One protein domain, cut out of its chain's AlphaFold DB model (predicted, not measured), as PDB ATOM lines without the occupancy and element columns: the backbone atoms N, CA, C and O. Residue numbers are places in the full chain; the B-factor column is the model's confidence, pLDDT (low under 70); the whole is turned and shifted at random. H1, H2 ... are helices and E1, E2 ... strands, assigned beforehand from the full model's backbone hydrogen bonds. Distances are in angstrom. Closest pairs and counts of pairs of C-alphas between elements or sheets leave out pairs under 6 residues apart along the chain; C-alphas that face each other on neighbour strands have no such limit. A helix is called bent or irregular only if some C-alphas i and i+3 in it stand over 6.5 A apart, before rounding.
ATOM      1  N   ASP A   3      -7.430  60.218 -33.480       72.12
ATOM      2  CA  ASP A   3      -6.923  60.339 -34.847       72.12
ATOM      3  C   ASP A   3      -6.774  58.967 -35.509       72.12
ATOM      4  O   ASP A   3      -7.206  58.809 -36.643       72.12
ATOM      5  N   ASP A   4      -6.327  57.939 -34.780       74.94
ATOM      6  CA  ASP A   4      -6.217  56.564 -35.292       74.94
ATOM      7  C   ASP A   4      -7.558  56.016 -35.811       74.94
ATOM      8  O   ASP A   4      -7.599  55.344 -36.840       74.94
ATOM      9  N   MET A   5      -8.669  56.324 -35.132       79.75
ATOM     10  CA  MET A   5     -10.001  55.860 -35.535       79.75
ATOM     11  C   MET A   5     -10.530  56.627 -36.743       79.75
ATOM     12  O   MET A   5     -11.125  56.022 -37.634       79.75
ATOM     13  N   ARG A   6     -10.275  57.940 -36.812       83.44
ATOM     14  CA  ARG A   6     -10.575  58.745 -38.007       83.44
ATOM     15  C   ARG A   6      -9.767  58.256 -39.205       83.44
ATOM     16  O   ARG A   6     -10.335  58.054 -40.273       83.44
ATOM     17  N   CYS A   7      -8.480  57.989 -38.995       85.62
ATOM     18  CA  CYS A   7      -7.565  57.440 -39.985       85.62
ATOM     19  C   CYS A   7      -8.024  56.071 -40.493       85.62
ATOM     20  O   CYS A   7      -8.056  55.842 -41.701       85.62
ATOM     21  N   LEU A   8      -8.436  55.183 -39.585       84.75
ATOM     22  CA  LEU A   8      -8.986  53.880 -39.940       84.75
ATOM     23  C   LEU A   8     -10.284  54.027 -40.750       84.75
ATOM     24  O   LEU A   8     -10.432  53.375 -41.776       84.75
ATOM     25  N   VAL A   9     -11.215  54.891 -40.341       85.00
ATOM     26  CA  VAL A   9     -12.476  55.104 -41.075       85.00
ATOM     27  C   VAL A   9     -12.239  55.692 -42.466       85.00
ATOM     28  O   VAL A   9     -12.851  55.219 -43.425       85.00
ATOM     29  N   ALA A  10     -11.341  56.667 -42.600       86.94
ATOM     30  CA  ALA A  10     -10.958  57.231 -43.892       86.94
ATOM     31  C   ALA A  10     -10.327  56.163 -44.800       86.94
ATOM     32  O   ALA A  10     -10.777  55.983 -45.929       86.94
ATOM     33  N   LEU A  11      -9.390  55.364 -44.270       88.50
ATOM     34  CA  LEU A  11      -8.795  54.243 -44.999       88.50
ATOM     35  C   LEU A  11      -9.872  53.294 -45.535       88.50
ATOM     36  O   LEU A  11      -9.872  52.979 -46.719       88.50
ATOM     37  N   LEU A  12     -10.804  52.848 -44.691       87.00
ATOM     38  CA  LEU A  12     -11.865  51.917 -45.097       87.00
ATOM     39  C   LEU A  12     -12.822  52.529 -46.121       87.00
ATOM     40  O   LEU A  12     -13.303  51.813 -46.994       87.00
ATOM     41  N   SER A  13     -13.100  53.829 -46.012       86.50
ATOM     42  CA  SER A  13     -14.015  54.533 -46.914       86.50
ATOM     43  C   SER A  13     -13.419  54.672 -48.314       86.50
ATOM     44  O   SER A  13     -14.111  54.413 -49.294       86.50
ATOM     45  N   ASP A  14     -12.129  54.996 -48.403       87.38
ATOM     46  CA  ASP A  14     -11.434  55.185 -49.680       87.38
ATOM     47  C   ASP A  14     -11.073  53.852 -50.359       87.38
ATOM     48  O   ASP A  14     -11.034  53.762 -51.585       87.38
ATOM     49  N   THR A  15     -10.807  52.801 -49.575       86.19
ATOM     50  CA  THR A  15     -10.294  51.512 -50.088       86.19
ATOM     51  C   THR A  15     -11.330  50.388 -50.125       86.19
ATOM     52  O   THR A  15     -11.104  49.361 -50.766       86.19
ATOM     53  N   GLY A  16     -12.451  50.530 -49.411       85.00
ATOM     54  CA  GLY A  16     -13.466  49.482 -49.276       85.00
ATOM     55  C   GLY A  16     -12.979  48.222 -48.549       85.00
ATOM     56  O   GLY A  16     -13.581  47.156 -48.695       85.00
ATOM     57  N   LEU A  17     -11.874  48.302 -47.798       84.19
ATOM     58  CA  LEU A  17     -11.350  47.168 -47.039       84.19
ATOM     59  C   LEU A  17     -12.351  46.683 -45.986       84.19
ATOM     60  O   LEU A  17     -13.052  47.464 -45.340       84.19
ATOM     61  N   GLY A  18     -12.369  45.371 -45.752       81.69
ATOM     62  CA  GLY A  18     -13.069  44.821 -44.605       81.69
ATOM     63  C   GLY A  18     -12.435  45.345 -43.322       81.69
ATOM     64  O   GLY A  18     -11.213  45.444 -43.216       81.69
ATOM     65  N   LEU A  19     -13.245  45.641 -42.306       78.38
ATOM     66  CA  LEU A  19     -12.728  46.286 -41.102       78.38
ATOM     67  C   LEU A  19     -11.593  45.506 -40.438       78.38
ATOM     68  O   LEU A  19     -10.601  46.079 -39.999       78.38
ATOM     69  N   ALA A  20     -11.741  44.186 -40.373       72.75
ATOM     70  CA  ALA A  20     -10.706  43.329 -39.833       72.75
ATOM     71  C   ALA A  20      -9.402  43.484 -40.641       72.75
ATOM     72  O   ALA A  20      -8.331  43.580 -40.040       72.75
ATOM     73  N   GLU A  21      -9.480  43.540 -41.971       77.56
ATOM     74  CA  GLU A  21      -8.324  43.725 -42.856       77.56
ATOM     75  C   GLU A  21      -7.629  45.061 -42.562       77.56
ATOM     76  O   GLU A  21      -6.447  45.048 -42.233       77.56
ATOM     77  N   GLY A  22      -8.371  46.175 -42.569       82.12
ATOM     78  CA  GLY A  22      -7.818  47.513 -42.334       82.12
ATOM     79  C   GLY A  22      -7.291  47.730 -40.913       82.12
ATOM     80  O   GLY A  22      -6.203  48.270 -40.733       82.12
ATOM     81  N   ALA A  23      -8.011  47.260 -39.890       79.88
ATOM     82  CA  ALA A  23      -7.571  47.401 -38.502       79.88
ATOM     83  C   ALA A  23      -6.298  46.591 -38.242       79.88
ATOM     84  O   ALA A  23      -5.387  47.087 -37.596       79.88
ATOM     85  N   GLY A  24      -6.212  45.364 -38.762       77.62
ATOM     86  CA  GLY A  24      -5.065  44.470 -38.574       77.62
ATOM     87  C   GLY A  24      -3.969  44.615 -39.629       77.62
ATOM     88  O   GLY A  24      -3.270  43.636 -39.893       77.62
ATOM     89  N   LEU A  25      -3.867  45.783 -40.263       83.88
ATOM     90  CA  LEU A  25      -2.915  46.036 -41.332       83.88
ATOM     91  C   LEU A  25      -1.484  46.137 -40.789       83.88
ATOM     92  O   LEU A  25      -1.249  46.794 -39.768       83.88
ATOM     93  N   LEU A  26      -0.526  45.497 -41.465       85.25
ATOM     94  CA  LEU A  26       0.889  45.584 -41.108       85.25
ATOM     95  C   LEU A  26       1.593  46.695 -41.885       85.25
ATOM     96  O   LEU A  26       1.272  46.961 -43.041       85.25
ATOM     97  N   LYS A  27       2.624  47.296 -41.280       85.94
ATOM     98  CA  LYS A  27       3.484  48.285 -41.955       85.94
ATOM     99  C   LYS A  27       4.118  47.706 -43.232       85.94
ATOM    100  O   LYS A  27       4.301  48.422 -44.207       85.94
ATOM    101  N   THR A  28       4.391  46.398 -43.254       85.38
ATOM    102  CA  THR A  28       4.954  45.677 -44.411       85.38
ATOM    103  C   THR A  28       3.991  45.516 -45.585       85.38
ATOM    104  O   THR A  28       4.441  45.207 -46.682       85.38
ATOM    105  N   ASP A  29       2.688  45.688 -45.360       87.31
ATOM    106  CA  ASP A  29       1.667  45.580 -46.407       87.31
ATOM    107  C   ASP A  29       1.466  46.910 -47.157       87.31
ATOM    108  O   ASP A  29       0.750  46.956 -48.156       87.31
ATOM    109  N   LEU A  30       2.076  48.005 -46.683       88.81
ATOM    110  CA  LEU A  30       1.976  49.334 -47.280       88.81
ATOM    111  C   LEU A  30       3.094  49.579 -48.297       88.81
ATOM    112  O   LEU A  30       4.279  49.600 -47.961       88.81
ATOM    113  N   HIS A  31       2.709  49.879 -49.535       89.94
ATOM    114  CA  HIS A  31       3.622  50.153 -50.639       89.94
ATOM    115  C   HIS A  31       3.439  51.590 -51.143       89.94
ATOM    116  O   HIS A  31       2.794  51.830 -52.160       89.94
ATOM    117  N   LEU A  32       4.006  52.570 -50.425       86.62
ATOM    118  CA  LEU A  32       3.852  54.001 -50.757       86.62
ATOM    119  C   LEU A  32       4.859  54.540 -51.783       86.62
ATOM    120  O   LEU A  32       4.667  55.629 -52.308       86.62
ATOM    121  N   LYS A  33       5.948  53.811 -52.056       84.69
ATOM    122  CA  LYS A  33       7.008  54.253 -52.988       84.69
ATOM    123  C   LYS A  33       6.718  53.907 -54.453       84.69
ATOM    124  O   LYS A  33       7.513  54.239 -55.328       84.69
ATOM    125  N   ASN A  34       5.621  53.206 -54.721       83.69
ATOM    126  CA  ASN A  34       5.209  52.824 -56.065       83.69
ATOM    127  C   ASN A  34       4.526  54.003 -56.773       83.69
ATOM    128  O   ASN A  34       3.955  54.872 -56.123       83.69
ATOM    129  N   ASN A  35       4.541  54.000 -58.112       84.88
ATOM    130  CA  ASN A  35       3.906  55.054 -58.920       84.88
ATOM    131  C   ASN A  35       2.406  55.214 -58.604       84.88
ATOM    132  O   ASN A  35       1.860  56.308 -58.664       84.88
ATOM    133  N   VAL A  36       1.761  54.106 -58.231       87.25
ATOM    134  CA  VAL A  36       0.449  54.090 -57.588       87.25
ATOM    135  C   VAL A  36       0.645  53.457 -56.212       87.25
ATOM    136  O   VAL A  36       0.965  52.268 -56.156       87.25
ATOM    137  N   PRO A  37       0.510  54.220 -55.114       90.88
ATOM    138  CA  PRO A  37       0.539  53.668 -53.769       90.88
ATOM    139  C   PRO A  37      -0.557  52.621 -53.586       90.88
ATOM    140  O   PRO A  37      -1.692  52.825 -54.014       90.88
ATOM    141  N   PHE A  38      -0.243  51.503 -52.941       91.25
ATOM    142  CA  PHE A  38      -1.231  50.460 -52.675       91.25
ATOM    143  C   PHE A  38      -0.984  49.766 -51.343       91.25
ATOM    144  O   PHE A  38       0.111  49.807 -50.777       91.25
ATOM    145  N   VAL A  39      -2.031  49.117 -50.854       90.44
ATOM    146  CA  VAL A  39      -1.983  48.202 -49.728       90.44
ATOM    147  C   VAL A  39      -2.183  46.779 -50.230       90.44
ATOM    148  O   VAL A  39      -3.140  46.485 -50.951       90.44
ATOM    149  N   ARG A  40      -1.267  45.892 -49.858       89.50
ATOM    150  CA  ARG A  40      -1.335  44.479 -50.206       89.50
ATOM    151  C   ARG A  40      -2.084  43.717 -49.129       89.50
ATOM    152  O   ARG A  40      -1.580  43.500 -48.032       89.50
ATOM    153  N   ILE A  41      -3.282  43.259 -49.454       85.38
ATOM    154  CA  ILE A  41      -4.018  42.354 -48.580       85.38
ATOM    155  C   ILE A  41      -3.516  40.949 -48.861       85.38
ATOM    156  O   ILE A  41      -3.696  40.443 -49.961       85.38
ATOM    157  N   GLN A  42      -2.863  40.333 -47.880       76.31
ATOM    158  CA  GLN A  42      -2.293  38.993 -48.005       76.31
ATOM    159  C   GLN A  42      -2.433  38.193 -46.711       76.31
ATOM    160  O   GLN A  42      -2.657  38.741 -45.625       76.31
ATOM    161  N   LYS A  43      -2.309  36.867 -46.815       68.50
ATOM    162  CA  LYS A  43      -2.283  36.007 -45.632       68.50
ATOM    163  C   LYS A  43      -0.958  36.148 -44.895       68.50
ATOM    164  O   LYS A  43       0.088  35.750 -45.394       68.50
ATOM    165  N   HIS A  44      -1.034  36.586 -43.645       66.38
ATOM    166  CA  HIS A  44       0.090  36.506 -42.718       66.38
ATOM    167  C   HIS A  44       0.029  35.210 -41.904       66.38
ATOM    168  O   HIS A  44      -1.062  34.831 -41.475       66.38
ATOM    169  N   PRO A  45       1.165  34.553 -41.593       57.00
ATOM    170  CA  PRO A  45       1.197  33.329 -40.777       57.00
ATOM    171  C   PRO A  45       0.499  33.472 -39.415       57.00
ATOM    172  O   PRO A  45      -0.002  32.504 -38.855       57.00
ATOM    173  N   ARG A  46       0.436  34.704 -38.894       57.25
ATOM    174  CA  ARG A  46      -0.195  35.065 -37.616       57.25
ATOM    175  C   ARG A  46      -1.706  35.339 -37.722       57.25
ATOM    176  O   ARG A  46      -2.318  35.722 -36.730       57.25
ATOM    177  N   ARG A  47      -2.318  35.175 -38.904       50.91
ATOM    178  CA  ARG A  47      -3.730  35.495 -39.164       50.91
ATOM    179  C   ARG A  47      -4.386  34.483 -40.112       50.91
ATOM    180  O   ARG A  47      -4.083  34.424 -41.300       50.91
ATOM    181  N   CYS A  48      -5.373  33.732 -39.624       47.38
ATOM    182  CA  CYS A  48      -6.190  32.865 -40.476       47.38
ATOM    183  C   CYS A  48      -7.235  33.685 -41.254       47.38
ATOM    184  O   CYS A  48      -8.307  33.983 -40.734       47.38
ATOM    185  N   LEU A  49      -6.944  34.038 -42.510       52.25
ATOM    186  CA  LEU A  49      -7.952  34.549 -43.454       52.25
ATOM    187  C   LEU A  49      -8.743  33.396 -44.100       52.25
ATOM    188  O   LEU A  49      -8.197  32.323 -44.394       52.25
ATOM    189  N   LYS A  50     -10.041  33.607 -44.335       43.81
ATOM    190  CA  LYS A  50     -10.911  32.643 -45.020       43.81
ATOM    191  C   LYS A  50     -10.665  32.762 -46.534       43.81
ATOM    192  O   LYS A  50     -10.994  33.774 -47.131       43.81
ATOM    193  N   ALA A  51     -10.078  31.707 -47.104       48.50
ATOM    194  CA  ALA A  51      -9.778  31.461 -48.525       48.50
ATOM    195  C   ALA A  51      -8.616  32.239 -49.199       48.50
ATOM    196  O   ALA A  51      -8.404  33.431 -48.996       48.50
ATOM    197  N   ARG A  52      -7.873  31.495 -50.041       49.75
ATOM    198  CA  ARG A  52      -6.722  31.890 -50.889       49.75
ATOM    199  C   ARG A  52      -7.056  32.946 -51.959       49.75
ATOM    200  O   ARG A  52      -6.151  33.460 -52.592       49.75
ATOM    201  N   SER A  53      -8.336  33.243 -52.173       54.03
ATOM    202  CA  SER A  53      -8.832  34.162 -53.207       54.03
ATOM    203  C   SER A  53      -8.961  35.618 -52.744       54.03
ATOM    204  O   SER A  53      -9.537  36.424 -53.463       54.03
ATOM    205  N   SER A  54      -8.517  35.947 -51.527       62.44
ATOM    206  CA  SER A  54      -8.645  37.296 -50.946       62.44
ATOM    207  C   SER A  54      -7.395  38.160 -51.107       62.44
ATOM    208  O   SER A  54      -7.437  39.342 -50.753       62.44
ATOM    209  N   GLU A  55      -6.309  37.585 -51.637       78.25
ATOM    210  CA  GLU A  55      -5.077  38.327 -51.873       78.25
ATOM    211  C   GLU A  55      -5.271  39.315 -53.014       78.25
ATOM    212  O   GLU A  55      -5.692  38.940 -54.109       78.25
ATOM    213  N   ARG A  56      -5.024  40.591 -52.734       87.25
ATOM    214  CA  ARG A  56      -5.255  41.672 -53.689       87.25
ATOM    215  C   ARG A  56      -4.441  42.900 -53.321       87.25
ATOM    216  O   ARG A  56      -4.240  43.184 -52.140       87.25
ATOM    217  N   ASP A  57      -4.064  43.653 -54.342       89.62
ATOM    218  CA  ASP A  57      -3.501  44.987 -54.181       89.62
ATOM    219  C   ASP A  57      -4.649  45.997 -54.286       89.62
ATOM    220  O   ASP A  57      -5.366  46.039 -55.288       89.62
ATOM    221  N   VAL A  58      -4.862  46.774 -53.225       89.56
ATOM    222  CA  VAL A  58      -5.883  47.824 -53.183       89.56
ATOM    223  C   VAL A  58      -5.179  49.173 -53.279       89.56
ATOM    224  O   VAL A  58      -4.333  49.465 -52.433       89.56
ATOM    225  N   PRO A  59      -5.470  49.997 -54.297       90.12
ATOM    226  CA  PRO A  59      -4.832  51.297 -54.428       90.12
ATOM    227  C   PRO A  59      -5.193  52.181 -53.232       90.12
ATOM    228  O   PRO A  59      -6.341  52.229 -52.795       90.12
ATOM    229  N   LEU A  60      -4.195  52.883 -52.707       89.38
ATOM    230  CA  LEU A  60      -4.383  53.918 -51.703       89.38
ATOM    231  C   LEU A  60      -4.633  55.225 -52.446       89.38
ATOM    232  O   LEU A  60      -3.786  55.686 -53.212       89.38
ATOM    233  N   VAL A  61      -5.808  55.803 -52.233       85.75
ATOM    234  CA  VAL A  61      -6.269  57.028 -52.894       85.75
ATOM    235  C   VAL A  61      -6.827  57.990 -51.856       85.75
ATOM    236  O   VAL A  61      -7.222  57.564 -50.777       85.75
ATOM    237  N   GLY A  62      -6.861  59.283 -52.178       86.50
ATOM    238  CA  GLY A  62      -7.488  60.285 -51.317       86.50
ATOM    239  C   GLY A  62      -6.820  60.421 -49.947       86.50
ATOM    240  O   GLY A  62      -5.593  60.514 -49.842       86.50
ATOM    241  N   GLU A  63      -7.644  60.442 -48.903       84.50
ATOM    242  CA  GLU A  63      -7.213  60.628 -47.517       84.50
ATOM    243  C   GLU A  63      -6.467  59.397 -46.990       84.50
ATOM    244  O   GLU A  63      -5.562  59.532 -46.166       84.50
ATOM    245  N   ALA A  64      -6.745  58.201 -47.521       84.94
ATOM    246  CA  ALA A  64      -6.068  56.965 -47.125       84.94
ATOM    247  C   ALA A  64      -4.534  57.015 -47.223       84.94
ATOM    248  O   ALA A  64      -3.857  56.299 -46.491       84.94
ATOM    249  N   ILE A  65      -3.962  57.839 -48.106       86.12
ATOM    250  CA  ILE A  65      -2.504  57.994 -48.214       86.12
ATOM    251  C   ILE A  65      -1.951  58.706 -46.973       86.12
ATOM    252  O   ILE A  65      -0.974  58.254 -46.374       86.12
ATOM    253  N   TRP A  66      -2.586  59.803 -46.569       86.12
ATOM    254  CA  TRP A  66      -2.149  60.624 -45.440       86.12
ATOM    255  C   TRP A  66      -2.330  59.906 -44.107       86.12
ATOM    256  O   TRP A  66      -1.534  60.098 -43.190       86.12
ATOM    257  N   THR A  67      -3.330  59.031 -44.004       83.94
ATOM    258  CA  THR A  67      -3.619  58.298 -42.766       83.94
ATOM    259  C   THR A  67      -2.598  57.205 -42.464       83.94
ATOM    260  O   THR A  67      -2.321  56.934 -41.297       83.94
ATOM    261  N   VAL A  68      -2.007  56.593 -43.495       83.75
ATOM    262  CA  VAL A  68      -1.042  55.491 -43.335       83.75
ATOM    263  C   VAL A  68       0.419  55.950 -43.348       83.75
ATOM    264  O   VAL A  68       1.296  55.218 -42.890       83.75
ATOM    265  N   GLN A  69       0.700  57.162 -43.832       83.31
ATOM    266  CA  GLN A  69       2.051  57.736 -43.869       83.31
ATOM    267  C   GLN A  69       2.731  57.826 -42.488       83.31
ATOM    268  O   GLN A  69       3.870  57.361 -42.378       83.31
ATOM    269  N   PRO A  70       2.080  58.350 -41.423       82.75
ATOM    270  CA  PRO A  70       2.697  58.441 -40.100       82.75
ATOM    271  C   PRO A  70       3.106  57.079 -39.540       82.75
ATOM    272  O   PRO A  70       4.139  56.966 -38.888       82.75
ATOM    273  N   ALA A  71       2.351  56.022 -39.850       78.50
ATOM    274  CA  ALA A  71       2.662  54.676 -39.385       78.50
ATOM    275  C   ALA A  71       3.986  54.134 -39.950       78.50
ATOM    276  O   ALA A  71       4.629  53.310 -39.303       78.50
ATOM    277  N   LEU A  72       4.423  54.594 -41.128       75.12
ATOM    278  CA  LEU A  72       5.736  54.237 -41.685       75.12
ATOM    279  C   LEU A  72       6.886  55.071 -41.109       75.12
ATOM    280  O   LEU A  72       8.042  54.671 -41.228       75.12
ATOM    281  N   GLN A  73       6.581  56.224 -40.515       76.06
ATOM    282  CA  GLN A  73       7.558  57.097 -39.855       76.06
ATOM    283  C   GLN A  73       7.684  56.799 -38.356       76.06
ATOM    284  O   GLN A  73       8.680  57.162 -37.731       76.06
ATOM    285  N   ASP A  74       6.681  56.132 -37.787       74.88
ATOM    286  CA  ASP A  74       6.674  55.672 -36.409       74.88
ATOM    287  C   ASP A  74       7.787  54.638 -36.164       74.88
ATOM    288  O   ASP A  74       7.762  53.530 -36.712       74.88
ATOM    289  N   GLN A  75       8.739  55.018 -35.306       65.62
ATOM    290  CA  GLN A  75       9.896  54.217 -34.887       65.62
ATOM    291  C   GLN A  75       9.556  53.177 -33.808       65.62
ATOM    292  O   GLN A  75      10.445  52.491 -33.312       65.62
ATOM    293  N   SER A  76       8.286  53.058 -33.414       71.19
ATOM    294  CA  SER A  76       7.839  51.996 -32.518       71.19
ATOM    295  C   SER A  76       8.074  50.609 -33.123       71.19
ATOM    296  O   SER A  76       7.778  50.372 -34.296       71.19
ATOM    297  N   GLU A  77       8.482  49.662 -32.271       72.88
ATOM    298  CA  GLU A  77       8.635  48.223 -32.557       72.88
ATOM    299  C   GLU A  77       7.324  47.536 -32.998       72.88
ATOM    300  O   GLU A  77       7.295  46.344 -33.314       72.88
ATOM    301  N   SER A  78       6.197  48.257 -33.008       76.19
ATOM    302  CA  SER A  78       4.941  47.693 -33.479       76.19
ATOM    303  C   SER A  78       4.937  47.476 -34.989       76.19
ATOM    304  O   SER A  78       5.168  48.382 -35.790       76.19
ATOM    305  N   LEU A  79       4.561  46.258 -35.373       80.44
ATOM    306  CA  LEU A  79       4.409  45.840 -36.764       80.44
ATOM    307  C   LEU A  79       3.106  46.341 -37.403       80.44
ATOM    308  O   LEU A  79       2.951  46.248 -38.621       80.44
ATOM    309  N   PHE A  80       2.158  46.830 -36.602       81.31
ATOM    310  CA  PHE A  80       0.835  47.244 -37.066       81.31
ATOM    311  C   PHE A  80       0.800  48.722 -37.444       81.31
ATOM    312  O   PHE A  80       1.415  49.555 -36.784       81.31
ATOM    313  N   VAL A  81      -0.001  49.044 -38.463       83.19
ATOM    314  CA  VAL A  81      -0.331  50.427 -38.841       83.19
ATOM    315  C   VAL A  81      -1.160  51.098 -37.744       83.19
ATOM    316  O   VAL A  81      -0.934  52.255 -37.415       83.19
ATOM    317  N   PHE A  82      -2.066  50.336 -37.121       78.69
ATOM    318  CA  PHE A  82      -2.922  50.785 -36.019       78.69
ATOM    319  C   PHE A  82      -2.645  49.957 -34.747       78.69
ATOM    320  O   PHE A  82      -3.399  49.033 -34.418       78.69
ATOM    321  N   PRO A  83      -1.548  50.237 -34.016       71.12
ATOM    322  CA  PRO A  83      -1.103  49.425 -32.881       71.12
ATOM    323  C   PRO A  83      -2.082  49.429 -31.703       71.12
ATOM    324  O   PRO A  83      -2.280  48.404 -31.055       71.12
ATOM    325  N   ARG A  84      -2.753  50.558 -31.444       69.00
ATOM    326  CA  ARG A  84      -3.696  50.706 -30.322       69.00
ATOM    327  C   ARG A  84      -4.910  49.783 -30.407       69.00
ATOM    328  O   ARG A  84      -5.519  49.479 -29.384       69.00
ATOM    329  N   HIS A  85      -5.240  49.324 -31.612       62.53
ATOM    330  CA  HIS A  85      -6.404  48.488 -31.883       62.53
ATOM    331  C   HIS A  85      -6.053  47.005 -32.093       62.53
ATOM    332  O   HIS A  85      -6.961  46.188 -32.234       62.53
ATOM    333  N   ASN A  86      -4.765  46.640 -32.042       56.66
ATOM    334  CA  ASN A  86      -4.284  45.258 -32.118       56.66
ATOM    335  C   ASN A  86      -3.401  44.932 -30.910       56.66
ATOM    336  O   ASN A  86      -2.177  45.011 -30.981       56.66
ATOM    337  N   GLN A  87      -4.017  44.554 -29.789       51.25
ATOM    338  CA  GLN A  87      -3.269  43.971 -28.674       51.25
ATOM    339  C   GLN A  87      -3.086  42.455 -28.883       51.25
ATOM    340  O   GLN A  87      -3.979  41.809 -29.439       51.25
ATOM    341  N   PRO A  88      -1.962  41.857 -28.434       46.03
ATOM    342  CA  PRO A  88      -1.565  40.499 -28.820       46.03
ATOM    343  C   PRO A  88      -2.487  39.385 -28.311       46.03
ATOM    344  O   PRO A  88      -2.370  38.247 -28.756       46.03
ATOM    345  N   SER A  89      -3.376  39.669 -27.356       41.97
ATOM    346  CA  SER A  89      -4.053  38.622 -26.593       41.97
ATOM    347  C   SER A  89      -5.371  38.130 -27.183       41.97
ATOM    348  O   SER A  89      -5.827  37.092 -26.724       41.97
ATOM    349  N   THR A  90      -5.983  38.801 -28.170       41.59
ATOM    350  CA  THR A  90      -7.071  38.268 -29.031       41.59
ATOM    351  C   THR A  90      -7.668  39.394 -29.892       41.59
ATOM    352  O   THR A  90      -8.666  40.020 -29.531       41.59
ATOM    353  N   THR A  91      -7.128  39.637 -31.090       45.72
ATOM    354  CA  THR A  91      -7.872  40.387 -32.121       45.72
ATOM    355  C   THR A  91      -8.959  39.474 -32.688       45.72
ATOM    356  O   THR A  91      -8.823  38.884 -33.760       45.72
ATOM    357  N   VAL A  92     -10.052  39.301 -31.946       49.12
ATOM    358  CA  VAL A  92     -11.254  38.662 -32.482       49.12
ATOM    359  C   VAL A  92     -11.809  39.638 -33.513       49.12
ATOM    360  O   VAL A  92     -12.186  40.747 -33.162       49.12
ATOM    361  N   ALA A  93     -11.869  39.273 -34.793       48.28
ATOM    362  CA  ALA A  93     -12.390  40.154 -35.848       48.28
ATOM    363  C   ALA A  93     -13.768  40.783 -35.507       48.28
ATOM    364  O   ALA A  93     -14.100  41.870 -35.978       48.28
ATOM    365  N   ASN A  94     -14.539  40.134 -34.627       51.25
ATOM    366  CA  ASN A  94     -15.808  40.630 -34.098       51.25
ATOM    367  C   ASN A  94     -15.665  41.813 -33.119       51.25
ATOM    368  O   ASN A  94     -16.536  42.683 -33.106       51.25
ATOM    369  N   SER A  95     -14.590  41.889 -32.323       56.28
ATOM    370  CA  SER A  95     -14.373  42.992 -31.376       56.28
ATOM    371  C   SER A  95     -13.976  44.284 -32.092       56.28
ATOM    372  O   SER A  95     -14.479  45.348 -31.737       56.28
ATOM    373  N   ALA A  96     -13.182  44.197 -33.164       61.00
ATOM    374  CA  ALA A  96     -12.843  45.350 -34.001       61.00
ATOM    375  C   ALA A  96     -14.104  45.989 -34.617       61.00
ATOM    376  O   ALA A  96     -14.303  47.199 -34.499       61.00
ATOM    377  N   ASN A  97     -15.006  45.165 -35.176       64.00
ATOM    378  CA  ASN A  97     -16.312  45.605 -35.696       64.00
ATOM    379  C   ASN A  97     -17.146  46.325 -34.641       64.00
ATOM    380  O   ASN A  97     -17.710  47.383 -34.916       64.00
ATOM    381  N   ALA A  98     -17.204  45.786 -33.424       69.69
ATOM    382  CA  ALA A  98     -17.937  46.417 -32.337       69.69
ATOM    383  C   ALA A  98     -17.341  47.783 -31.950       69.69
ATOM    384  O   ALA A  98     -18.086  48.751 -31.798       69.69
ATOM    385  N   VAL A  99     -16.013  47.890 -31.838       72.62
ATOM    386  CA  VAL A  99     -15.322  49.138 -31.467       72.62
ATOM    387  C   VAL A  99     -15.572  50.240 -32.493       72.62
ATOM    388  O   VAL A  99     -15.938  51.355 -32.118       72.62
ATOM    389  N   VAL A 100     -15.441  49.928 -33.782       71.44
ATOM    390  CA  VAL A 100     -15.604  50.917 -34.856       71.44
ATOM    391  C   VAL A 100     -17.063  51.302 -35.034       71.44
ATOM    392  O   VAL A 100     -17.360  52.489 -35.114       71.44
ATOM    393  N   ASN A 101     -17.999  50.354 -34.955       75.06
ATOM    394  CA  ASN A 101     -19.426  50.683 -34.957       75.06
ATOM    395  C   ASN A 101     -19.819  51.569 -33.768       75.06
ATOM    396  O   ASN A 101     -20.606  52.500 -33.924       75.06
ATOM    397  N   ASN A 102     -19.264  51.321 -32.581       76.31
ATOM    398  CA  ASN A 102     -19.504  52.171 -31.415       76.31
ATOM    399  C   ASN A 102     -18.858  53.552 -31.561       76.31
ATOM    400  O   ASN A 102     -19.386  54.538 -31.047       76.31
ATOM    401  N   TRP A 103     -17.715  53.653 -32.239       79.38
ATOM    402  CA  TRP A 103     -17.097  54.935 -32.558       79.38
ATOM    403  C   TRP A 103     -17.930  55.720 -33.572       79.38
ATOM    404  O   TRP A 103     -18.255  56.875 -33.309       79.38
ATOM    405  N   LEU A 104     -18.377  55.077 -34.653       75.81
ATOM    406  CA  LEU A 104     -19.252  55.681 -35.657       75.81
ATOM    407  C   LEU A 104     -20.565  56.159 -35.036       75.81
ATOM    408  O   LEU A 104     -20.962  57.289 -35.269       75.81
ATOM    409  N   LYS A 105     -21.210  55.370 -34.168       78.44
ATOM    410  CA  LYS A 105     -22.442  55.795 -33.472       78.44
ATOM    411  C   LYS A 105     -22.270  57.053 -32.616       78.44
ATOM    412  O   LYS A 105     -23.240  57.789 -32.455       78.44
ATOM    413  N   ARG A 106     -21.077  57.263 -32.046       79.88
ATOM    414  CA  ARG A 106     -20.745  58.430 -31.212       79.88
ATOM    415  C   ARG A 106     -20.401  59.673 -32.034       79.88
ATOM    416  O   ARG A 106     -20.605  60.774 -31.542       79.88
ATOM    417  N   HIS A 107     -19.893  59.489 -33.252       76.69
ATOM    418  CA  HIS A 107     -19.391  60.573 -34.105       76.69
ATOM    419  C   HIS A 107     -20.267  60.868 -35.323       76.69
ATOM    420  O   HIS A 107     -20.076  61.887 -35.981       76.69
ATOM    421  N   ALA A 108     -21.226  59.999 -35.636       72.88
ATOM    422  CA  ALA A 108     -22.192  60.248 -36.687       72.88
ATOM    423  C   ALA A 108     -23.159  61.366 -36.257       72.88
ATOM    424  O   ALA A 108     -23.598  61.388 -35.102       72.88
TER     425      ALA A 108
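What this domain is: This is residues 3 to 108 of the 116 residues of an uncharacterized protein of Rhodobacteraceae bacterium (UniProt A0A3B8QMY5). H1 and the short helix H2 make the middle of a rounded body rich in loops; H3 crosses H1 steeply, while H4 and a small two-stranded hairpin, E1 and E2, lie toward opposite ends of the longest axis. Three long stretches with no named element, residues 24 to 37, 42 to 55 and 74 to 92, join these parts. The 106 printed residues run H1, H2, E1, E2, H3, H4; E1 and E2 form an antiparallel sheet, and the class is mostly helix, with under half of the residues in named elements. The whole is compact, with a radius of gyration of the C-alphas of 13.2 A and spans of 37 by 30 by 28 A.

How they stand to each other: H1, residues 3 to 15, touches H2, residues 19 to 23, with residues 8 to 12 alone; the closest C-alphas, of Leu 12 and Gly 22, are 6.6 A apart. E1, residues 38 to 41, and E2, residues 56 to 59, form an antiparallel hairpin; N 39 and O 58 are within hydrogen-bond range at 2.8 A. H3, residues 63 to 73, touches H1 at a steep tilt of 53 degrees, opposite ways; the closest C-alphas, of Leu 11 and Ala 64, are 4.4 A apart. H4, residues 93 to 107, touches H2 with residues 93 to 97 alone; the closest C-alphas, of Ala 20 and Ala 93, are 5.4 A apart. H3 and H4 are apart. Every O i to N i+4 pair is within hydrogen-bond range in H1 and H2, against 10 of 11 in H4 and 3 of 7 in H3, which has 5 of 8 O i to N i+3 pairs within range.

Where its parts are: H1 begins at C-alpha 3 (-6.923, 60.339, -34.847) and is 17.9 A long. H3, 17.0 A, is irregular, but only just: C-alphas 67 and 70 are 6.9 A apart. H4, 21.7 A, ends at C-alpha 107 (-19.391, 60.573, -34.105).

The domain as a whole: The two C-alphas farthest apart, of Asn 35 and Arg 106, are 37.2 A apart. The printed part has no cut; the links H2 to E1, E1 to E2 and H3 to H4 are long. The model's pLDDT is under 70 at residues 43 to 54, 75 and 84 to 98.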